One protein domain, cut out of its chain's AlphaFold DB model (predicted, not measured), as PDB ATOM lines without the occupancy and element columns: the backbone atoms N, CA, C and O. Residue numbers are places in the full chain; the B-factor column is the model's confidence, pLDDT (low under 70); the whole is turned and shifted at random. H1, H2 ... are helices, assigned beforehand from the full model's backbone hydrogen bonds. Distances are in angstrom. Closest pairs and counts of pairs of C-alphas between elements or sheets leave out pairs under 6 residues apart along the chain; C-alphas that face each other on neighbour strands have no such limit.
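What this domain is: This is residues 91 to 153 of the 349 residues of an uncharacterized protein of bacterium ADurb.Bin363 (UniProt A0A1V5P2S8). What does the model look like at first sight? Three helices, H1, H2 and H3, stand with their axes nearly parallel and their centres in a triangle, and a tail, residues 140 to 153, folds back beside H1 and H3 on the side away from H2. H1 and H3 run side by side the same way and touch, while H2 runs the opposite way, loosely placed near H3 and apart from H1. What is it made of, and how large is it? The printed part has 63 residues, with three named helices in the order H1, H2, H3 and no named strand, and its class is all helix. It is compact, with a radius of gyration of the C-alphas of 11.0 A and spans of 31 by 22 by 17 A.

How they stand to each other: How does the first helix stand to the longest one? H1, residues 91 to 104, touches H3, residues 124 to 139, with 14 pairs of C-alphas within 8 A, and their closest C-alphas are those of Gly 91 and Leu 124, 5.8 A apart. They run the same way at a shallow tilt of 22 degrees. Where does the second helix stand? H2, residues 110 to 118, is apart from H1, with no C-alpha of the one within 8 A of the other. H2 and H3 are close but not clearly touching: their closest C-alphas, those of Phe 116 and Gln 127, are 7.6 A apart. H2 and H3 run opposite ways at a shallow tilt of 16 degrees. What do the backbone N and O atoms show? In H1, H2 and H3 every O i to N i+4 pair is within hydrogen-bond range.

Where its parts are: Where does H1 run? It begins at C-alpha 91, at (9.170, 24.555, 118.490), and ends at C-alpha 104, at (20.128, 8.211, 117.078), 19.7 A from first to last C-alpha. Where is H2? It begins at C-alpha 110, at (7.572, 2.282, 111.427), and measures 12.5 A. Where does H3 end? It reaches from Leu 124 to Thr 139, 22.4 A, and its last C-alpha is at (14.430, 4.744, 127.528).

The domain as a whole: How far does the printed part reach? The two C-alphas farthest apart are those of Asp 121 and Pro 147, 31.0 A. How are the helices linked? The links H1 to H2 and H2 to H3 are both tight, with 5 residues each, and the printed part has no cut. What follows H3? Residues 140 to 153 have no named element, and their C-alphas lie 9 to 17 A from the mean of the C-alphas. Is any part of low confidence? The mean pLDDT of the printed part is 93.7, and no printed residue is under 70.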
ATOM      1  N   GLY A  91       9.882  25.831 118.427       96.00
ATOM      2  CA  GLY A  91       9.170  24.555 118.490       96.00
ATOM      3  C   GLY A  91       9.543  23.618 117.341       96.00
ATOM      4  O   GLY A  91       9.802  22.443 117.575       96.00
ATOM      5  N   GLU A  92       9.666  24.137 116.115       94.88
ATOM      6  CA  GLU A  92      10.109  23.347 114.953       94.88
ATOM      7  C   GLU A  92      11.553  22.842 115.120       94.88
ATOM      8  O   GLU A  92      11.846  21.687 114.802       94.88
ATOM      9  N   MET A  93      12.447  23.662 115.689       95.50
ATOM     10  CA  MET A  93      13.809  23.227 116.032       95.50
ATOM     11  C   MET A  93      13.825  22.144 117.117       95.50
ATOM     12  O   MET A  93      14.588  21.183 117.001       95.50
ATOM     13  N   GLU A  94      12.993  22.265 118.157       96.88
ATOM     14  CA  GLU A  94      12.880  21.252 119.216       96.88
ATOM     15  C   GLU A  94      12.326  19.927 118.678       96.88
ATOM     16  O   GLU A  94      12.864  18.869 119.001       96.88
ATOM     17  N   ILE A  95      11.322  19.969 117.798       96.94
ATOM     18  CA  ILE A  95      10.809  18.780 117.107       96.94
ATOM     19  C   ILE A  95      11.930  18.098 116.321       96.94
ATOM     20  O   ILE A  95      12.187  16.914 116.541       96.94
ATOM     21  N   LEU A  96      12.647  18.838 115.467       94.94
ATOM     22  CA  LEU A  96      13.741  18.277 114.673       94.94
ATOM     23  C   LEU A  96      14.833  17.666 115.564       94.94
ATOM     24  O   LEU A  96      15.319  16.566 115.296       94.94
ATOM     25  N   TYR A  97      15.200  18.354 116.645       96.25
ATOM     26  CA  TYR A  97      16.158  17.867 117.634       96.25
ATOM     27  C   TYR A  97      15.722  16.537 118.273       96.25
ATOM     28  O   TYR A  97      16.518  15.596 118.368       96.25
ATOM     29  N   LEU A  98      14.458  16.435 118.688       97.00
ATOM     30  CA  LEU A  98      13.903  15.229 119.300       97.00
ATOM     31  C   LEU A  98      13.806  14.074 118.295       97.00
ATOM     32  O   LEU A  98      14.193  12.955 118.626       97.00
ATOM     33  N   GLN A  99      13.377  14.337 117.056       95.19
ATOM     34  CA  GLN A  99      13.355  13.338 115.981       95.19
ATOM     35  C   GLN A  99      14.756  12.788 115.688       95.19
ATOM     36  O   GLN A  99      14.938  11.575 115.563       95.19
ATOM     37  N   LYS A 100      15.767  13.664 115.634       93.62
ATOM     38  CA  LYS A 100      17.165  13.255 115.459       93.62
ATOM     39  C   LYS A 100      17.655  12.389 116.618       93.62
ATOM     40  O   LYS A 100      18.297  11.375 116.376       93.62
ATOM     41  N   ASN A 101      17.314  12.726 117.862       94.88
ATOM     42  CA  ASN A 101      17.648  11.881 119.013       94.88
ATOM     43  C   ASN A 101      16.935  10.523 118.974       94.88
ATOM     44  O   ASN A 101      17.574   9.512 119.236       94.88
ATOM     45  N   ILE A 102      15.654  10.473 118.598       94.25
ATOM     46  CA  ILE A 102      14.907   9.218 118.404       94.25
ATOM     47  C   ILE A 102      15.612   8.331 117.379       94.25
ATOM     48  O   ILE A 102      15.861   7.157 117.649       94.25
ATOM     49  N   GLN A 103      16.008   8.898 116.237       90.00
ATOM     50  CA  GLN A 103      16.774   8.177 115.225       90.00
ATOM     51  C   GLN A 103      18.111   7.679 115.779       90.00
ATOM     52  O   GLN A 103      18.482   6.524 115.569       90.00
ATOM     53  N   ALA A 104      18.829   8.527 116.507       90.19
ATOM     54  CA  ALA A 104      20.128   8.211 117.078       90.19
ATOM     55  C   ALA A 104      20.016   7.096 118.153       90.19
ATOM     56  O   ALA A 104      20.872   6.210 118.237       90.19
ATOM     57  N   LEU A 105      18.940   7.087 118.942       91.12
ATOM     58  CA  LEU A 105      18.586   6.048 119.920       91.12
ATOM     59  C   LEU A 105      18.043   4.762 119.272       91.12
ATOM     60  O   LEU A 105      17.817   3.780 119.971       91.12
ATOM     61  N   LYS A 106      17.860   4.751 117.944       89.44
ATOM     62  CA  LYS A 106      17.195   3.686 117.178       89.44
ATOM     63  C   LYS A 106      15.747   3.412 117.604       89.44
ATOM     64  O   LYS A 106      15.298   2.267 117.604       89.44
ATOM     65  N   LEU A 107      15.020   4.464 117.950       91.56
ATOM     66  CA  LEU A 107      13.601   4.413 118.302       91.56
ATOM     67  C   LEU A 107      12.695   4.835 117.131       91.56
ATOM     68  O   LEU A 107      11.492   4.972 117.279       91.56
ATOM     69  N   ASP A 108      13.246   5.053 115.941       89.25
ATOM     70  CA  ASP A 108      12.538   5.468 114.727       89.25
ATOM     71  C   ASP A 108      11.807   4.304 114.026       89.25
ATOM     72  O   ASP A 108      11.989   4.055 112.831       89.25
ATOM     73  N   THR A 109      10.973   3.576 114.772       87.69
ATOM     74  CA  THR A 109      10.197   2.438 114.255       87.69
ATOM     75  C   THR A 109       9.147   2.878 113.222       87.69
ATOM     76  O   THR A 109       8.706   4.035 113.234       87.69
ATOM     77  N   PRO A 110       8.676   1.976 112.339       85.81
ATOM     78  CA  PRO A 110       7.572   2.282 111.427       85.81
ATOM     79  C   PRO A 110       6.310   2.777 112.150       85.81
ATOM     80  O   PRO A 110       5.644   3.696 111.679       85.81
ATOM     81  N   GLU A 111       6.003   2.218 113.322       90.06
ATOM     82  CA  GLU A 111       4.867   2.637 114.149       90.06
ATOM     83  C   GLU A 111       5.014   4.078 114.653       90.06
ATOM     84  O   GLU A 111       4.078   4.875 114.532       90.06
ATOM     85  N   TYR A 112       6.201   4.434 115.157       93.06
ATOM     86  CA  TYR A 112       6.534   5.805 115.534       93.06
ATOM     87  C   TYR A 112       6.378   6.757 114.343       93.06
ATOM     88  O   TYR A 112       5.653   7.748 114.438       93.06
ATOM     89  N   LYS A 113       6.999   6.429 113.199       90.00
ATOM     90  CA  LYS A 113       6.946   7.251 111.978       90.00
ATOM     91  C   LYS A 113       5.498   7.482 111.534       90.00
ATOM     92  O   LYS A 113       5.114   8.614 111.247       90.00
ATOM     93  N   ASN A 114       4.681   6.428 111.524       90.81
ATOM     94  CA  ASN A 114       3.270   6.496 111.145       90.81
ATOM     95  C   ASN A 114       2.445   7.332 112.126       90.81
ATOM     96  O   ASN A 114       1.603   8.123 111.702       90.81
ATOM     97  N   THR A 115       2.686   7.182 113.428       94.56
ATOM     98  CA  THR A 115       1.986   7.958 114.455       94.56
ATOM     99  C   THR A 115       2.342   9.430 114.363       94.56
ATOM    100  O   THR A 115       1.441  10.254 114.243       94.56
ATOM    101  N   PHE A 116       3.632   9.760 114.310       94.94
ATOM    102  CA  PHE A 116       4.081  11.144 114.211       94.94
ATOM    103  C   PHE A 116       3.608  11.814 112.911       94.94
ATOM    104  O   PHE A 116       3.165  12.958 112.931       94.94
ATOM    105  N   LYS A 117       3.578  11.086 111.785       93.38
ATOM    106  CA  LYS A 117       3.029  11.590 110.513       93.38
ATOM    107  C   LYS A 117       1.556  12.005 110.623       93.38
ATOM    108  O   LYS A 117       1.157  12.979 109.988       93.38
ATOM    109  N   ARG A 118       0.747  11.297 111.422       95.12
ATOM    110  CA  ARG A 118      -0.663  11.657 111.681       95.12
ATOM    111  C   ARG A 118      -0.815  12.904 112.556       95.12
ATOM    112  O   ARG A 118      -1.891  13.481 112.581       95.12
ATOM    113  N   MET A 119       0.246  13.332 113.239       94.69
ATOM    114  CA  MET A 119       0.248  14.523 114.092       94.69
ATOM    115  C   MET A 119       0.627  15.809 113.351       94.69
ATOM    116  O   MET A 119       0.702  16.863 113.973       94.69
ATOM    117  N   LYS A 120       0.862  15.752 112.031       89.94
ATOM    118  CA  LYS A 120       1.314  16.909 111.240       89.94
ATOM    119  C   LYS A 120       0.416  18.152 111.389       89.94
ATOM    120  O   LYS A 120       0.918  19.263 111.275       89.94
ATOM    121  N   ASP A 121      -0.876  17.951 111.660       91.88
ATOM    122  CA  ASP A 121      -1.888  19.011 111.747       91.88
ATOM    123  C   ASP A 121      -2.182  19.449 113.202       91.88
ATOM    124  O   ASP A 121      -3.041  20.296 113.434       91.88
ATOM    125  N   THR A 122      -1.494  18.884 114.204       96.31
ATOM    126  CA  THR A 122      -1.637  19.282 115.618       96.31
ATOM    127  C   THR A 122      -0.646  20.382 115.999       96.31
ATOM    128  O   THR A 122       0.368  20.565 115.321       96.31
ATOM    129  N   SER A 123      -0.860  21.054 117.138       97.38
ATOM    130  CA  SER A 123       0.066  22.093 117.610       97.38
ATOM    131  C   SER A 123       1.482  21.562 117.868       97.38
ATOM    132  O   SER A 123       1.684  20.374 118.157       97.38
ATOM    133  N   LEU A 124       2.471  22.458 117.793       97.19
ATOM    134  CA  LEU A 124       3.875  22.129 118.050       97.19
ATOM    135  C   LEU A 124       4.065  21.595 119.475       97.19
ATOM    136  O   LEU A 124       4.804  20.637 119.677       97.19
ATOM    137  N   GLU A 125       3.353  22.150 120.459       97.50
ATOM    138  CA  GLU A 125       3.403  21.707 121.855       97.50
ATOM    139  C   GLU A 125       2.922  20.263 122.004       97.50
ATOM    140  O   GLU A 125       3.547  19.478 122.719       97.50
ATOM    141  N   THR A 126       1.848  19.884 121.304       98.00
ATOM    142  CA  THR A 126       1.343  18.505 121.299       98.00
ATOM    143  C   THR A 126       2.345  17.551 120.652       98.00
ATOM    144  O   THR A 126       2.608  16.477 121.199       98.00
ATOM    145  N   GLN A 127       2.955  17.945 119.531       98.19
ATOM    146  CA  GLN A 127       3.995  17.153 118.870       98.19
ATOM    147  C   GLN A 127       5.220  16.961 119.780       98.19
ATOM    148  O   GLN A 127       5.691  15.838 119.960       98.19
ATOM    149  N   ILE A 128       5.703  18.029 120.421       98.12
ATOM    150  CA  ILE A 128       6.833  17.987 121.360       98.12
ATOM    151  C   ILE A 128       6.510  17.108 122.573       98.12
ATOM    152  O   ILE A 128       7.318  16.253 122.943       98.12
ATOM    153  N   ALA A 129       5.331  17.274 123.179       97.75
ATOM    154  CA  ALA A 129       4.903  16.474 124.324       97.75
ATOM    155  C   ALA A 129       4.849  14.977 123.981       97.75
ATOM    156  O   ALA A 129       5.316  14.147 124.771       97.75
ATOM    157  N   TYR A 130       4.354  14.633 122.789       98.00
ATOM    158  CA  TYR A 130       4.377  13.262 122.287       98.00
ATOM    159  C   TYR A 130       5.806  12.730 122.151       98.00
ATOM    160  O   TYR A 130       6.100  11.662 122.679       98.00
ATOM    161  N   LEU A 131       6.711  13.475 121.507       97.88
ATOM    162  CA  LEU A 131       8.098  13.044 121.299       97.88
ATOM    163  C   LEU A 131       8.846  12.838 122.625       97.88
ATOM    164  O   LEU A 131       9.541  11.837 122.798       97.88
ATOM    165  N   LEU A 132       8.674  13.751 123.584       97.62
ATOM    166  CA  LEU A 132       9.254  13.633 124.925       97.62
ATOM    167  C   LEU A 132       8.716  12.405 125.667       97.62
ATOM    168  O   LEU A 132       9.493  11.664 126.271       97.62
ATOM    169  N   THR A 133       7.402  12.176 125.600       97.56
ATOM    170  CA  THR A 133       6.758  11.002 126.205       97.56
ATOM    171  C   THR A 133       7.247   9.718 125.551       97.56
ATOM    172  O   THR A 133       7.594   8.771 126.249       97.56
ATOM    173  N   TYR A 134       7.347   9.700 124.223       97.88
ATOM    174  CA  TYR A 134       7.829   8.556 123.462       97.88
ATOM    175  C   TYR A 134       9.255   8.166 123.864       97.88
ATOM    176  O   TYR A 134       9.508   6.999 124.157       97.88
ATOM    177  N   ILE A 135      10.174   9.135 123.957       96.50
ATOM    178  CA  ILE A 135      11.542   8.881 124.434       96.50
ATOM    179  C   ILE A 135      11.508   8.334 125.862       96.50
ATOM    180  O   ILE A 135      12.082   7.282 126.123       96.50
ATOM    181  N   ARG A 136      10.783   8.998 126.771       95.94
ATOM    182  CA  ARG A 136      10.699   8.585 128.176       95.94
ATOM    183  C   ARG A 136      10.180   7.164 128.344       95.94
ATOM    184  O   ARG A 136      10.757   6.406 129.114       95.94
ATOM    185  N   THR A 137       9.124   6.791 127.632       96.75
ATOM    186  CA  THR A 137       8.547   5.444 127.713       96.75
ATOM    187  C   THR A 137       9.523   4.374 127.226       96.75
ATOM    188  O   THR A 137       9.555   3.287 127.791       96.75
ATOM    189  N   ASN A 138      10.337   4.673 126.209       95.25
ATOM    190  CA  ASN A 138      11.239   3.689 125.607       95.25
ATOM    191  C   ASN A 138      12.632   3.634 126.253       95.25
ATOM    192  O   ASN A 138      13.313   2.622 126.113       95.25
ATOM    193  N   THR A 139      13.078   4.692 126.938       92.12
ATOM    194  CA  THR A 139      14.430   4.744 127.528       92.12
ATOM    195  C   THR A 139      14.454   4.988 129.032       92.12
ATOM    196  O   THR A 139      15.505   4.853 129.650       92.12
ATOM    197  N   GLY A 140      13.340   5.409 129.633       91.81
ATOM    198  CA  GLY A 140      13.288   5.896 131.014       91.81
ATOM    199  C   GLY A 140      13.882   7.297 131.211       91.81
ATOM    200  O   GLY A 140      13.789   7.849 132.306       91.81
ATOM    201  N   PHE A 141      14.464   7.907 130.173       87.94
ATOM    202  CA  PHE A 141      15.037   9.245 130.274       87.94
ATOM    203  C   PHE A 141      13.954  10.312 130.338       87.94
ATOM    204  O   PHE A 141      12.913  10.223 129.696       87.94
ATOM    205  N   PHE A 142      14.246  11.382 131.063       91.75
ATOM    206  CA  PHE A 142      13.443  12.594 131.076       91.75
ATOM    207  C   PHE A 142      14.242  13.652 130.317       91.75
ATOM    208  O   PHE A 142      15.070  14.320 130.929       91.75
ATOM    209  N   PRO A 143      14.072  13.803 128.985       89.44
ATOM    210  CA  PRO A 143      15.052  14.527 128.178       89.44
ATOM    211  C   PRO A 143      15.311  15.940 128.692       89.44
ATOM    212  O   PRO A 143      16.458  16.310 128.884       89.44
ATOM    213  N   ARG A 144      14.256  16.693 129.028       92.44
ATOM    214  CA  ARG A 144      14.366  18.075 129.521       92.44
ATOM    215  C   ARG A 144      15.071  18.230 130.875       92.44
ATOM    216  O   ARG A 144      15.443  19.349 131.206       92.44
ATOM    217  N   SER A 145      15.240  17.163 131.658       91.50
ATOM    218  CA  SER A 145      15.995  17.219 132.917       91.50
ATOM    219  C   SER A 145      17.470  16.854 132.747       91.50
ATOM    220  O   SER A 145      18.219  16.907 133.720       91.50
ATOM    221  N   LEU A 146      17.895  16.438 131.549       89.88
ATOM    222  CA  LEU A 146      19.288  16.100 131.277       89.88
ATOM    223  C   LEU A 146      20.098  17.371 130.982       89.88
ATOM    224  O   LEU A 146      19.619  18.243 130.257       89.88
ATOM    225  N   PRO A 147      21.345  17.470 131.480       87.88
ATOM    226  CA  PRO A 147      22.178  18.661 131.295       87.88
ATOM    227  C   PRO A 147      22.531  18.920 129.824       87.88
ATOM    228  O   PRO A 147      22.678  20.069 129.421       87.88
ATOM    229  N   ASP A 148      22.625  17.859 129.020       88.38
ATOM    230  CA  ASP A 148      22.977  17.940 127.601       88.38
ATOM    231  C   ASP A 148      21.741  18.139 126.697       88.38
ATOM    232  O   ASP A 148      21.845  18.096 125.471       88.38
ATOM    233  N   TYR A 149      20.552  18.364 127.273       93.94
ATOM    234  CA  TYR A 149      19.356  18.687 126.501       93.94
ATOM    235  C   TYR A 149      19.439  20.101 125.926       93.94
ATOM    236  O   TYR A 149      19.193  21.092 126.615       93.94
ATOM    237  N   ASN A 150      19.747  20.195 124.634       94.75
ATOM    238  CA  ASN A 150      19.837  21.474 123.946       94.75
ATOM    239  C   ASN A 150      19.317  21.375 122.509       94.75
ATOM    240  O   ASN A 150      19.982  20.850 121.618       94.75
ATOM    241  N   TRP A 151      18.126  21.926 122.275       94.31
ATOM    242  CA  TRP A 151      17.524  21.988 120.943       94.31
ATOM    243  C   TRP A 151      18.173  23.035 120.031       94.31
ATOM    244  O   TRP A 151      17.861  23.065 118.841       94.31
ATOM    245  N   LYS A 152      19.063  23.899 120.537       93.31
ATOM    246  CA  LYS A 152      19.814  24.826 119.684       93.31
ATOM    247  C   LYS A 152      20.969  24.075 119.020       93.31
ATOM    248  O   LYS A 152      21.763  23.461 119.735       93.31
ATOM    249  N   PRO A 153      21.094  24.124 117.683       90.81
ATOM    250  CA  PRO A 153      22.199  23.469 117.007       90.81
ATOM    251  C   PRO A 153      23.528  24.139 117.359       90.81
ATOM    252  O   PRO A 153      23.620  25.361 117.496       90.81
TER     253      PRO A 153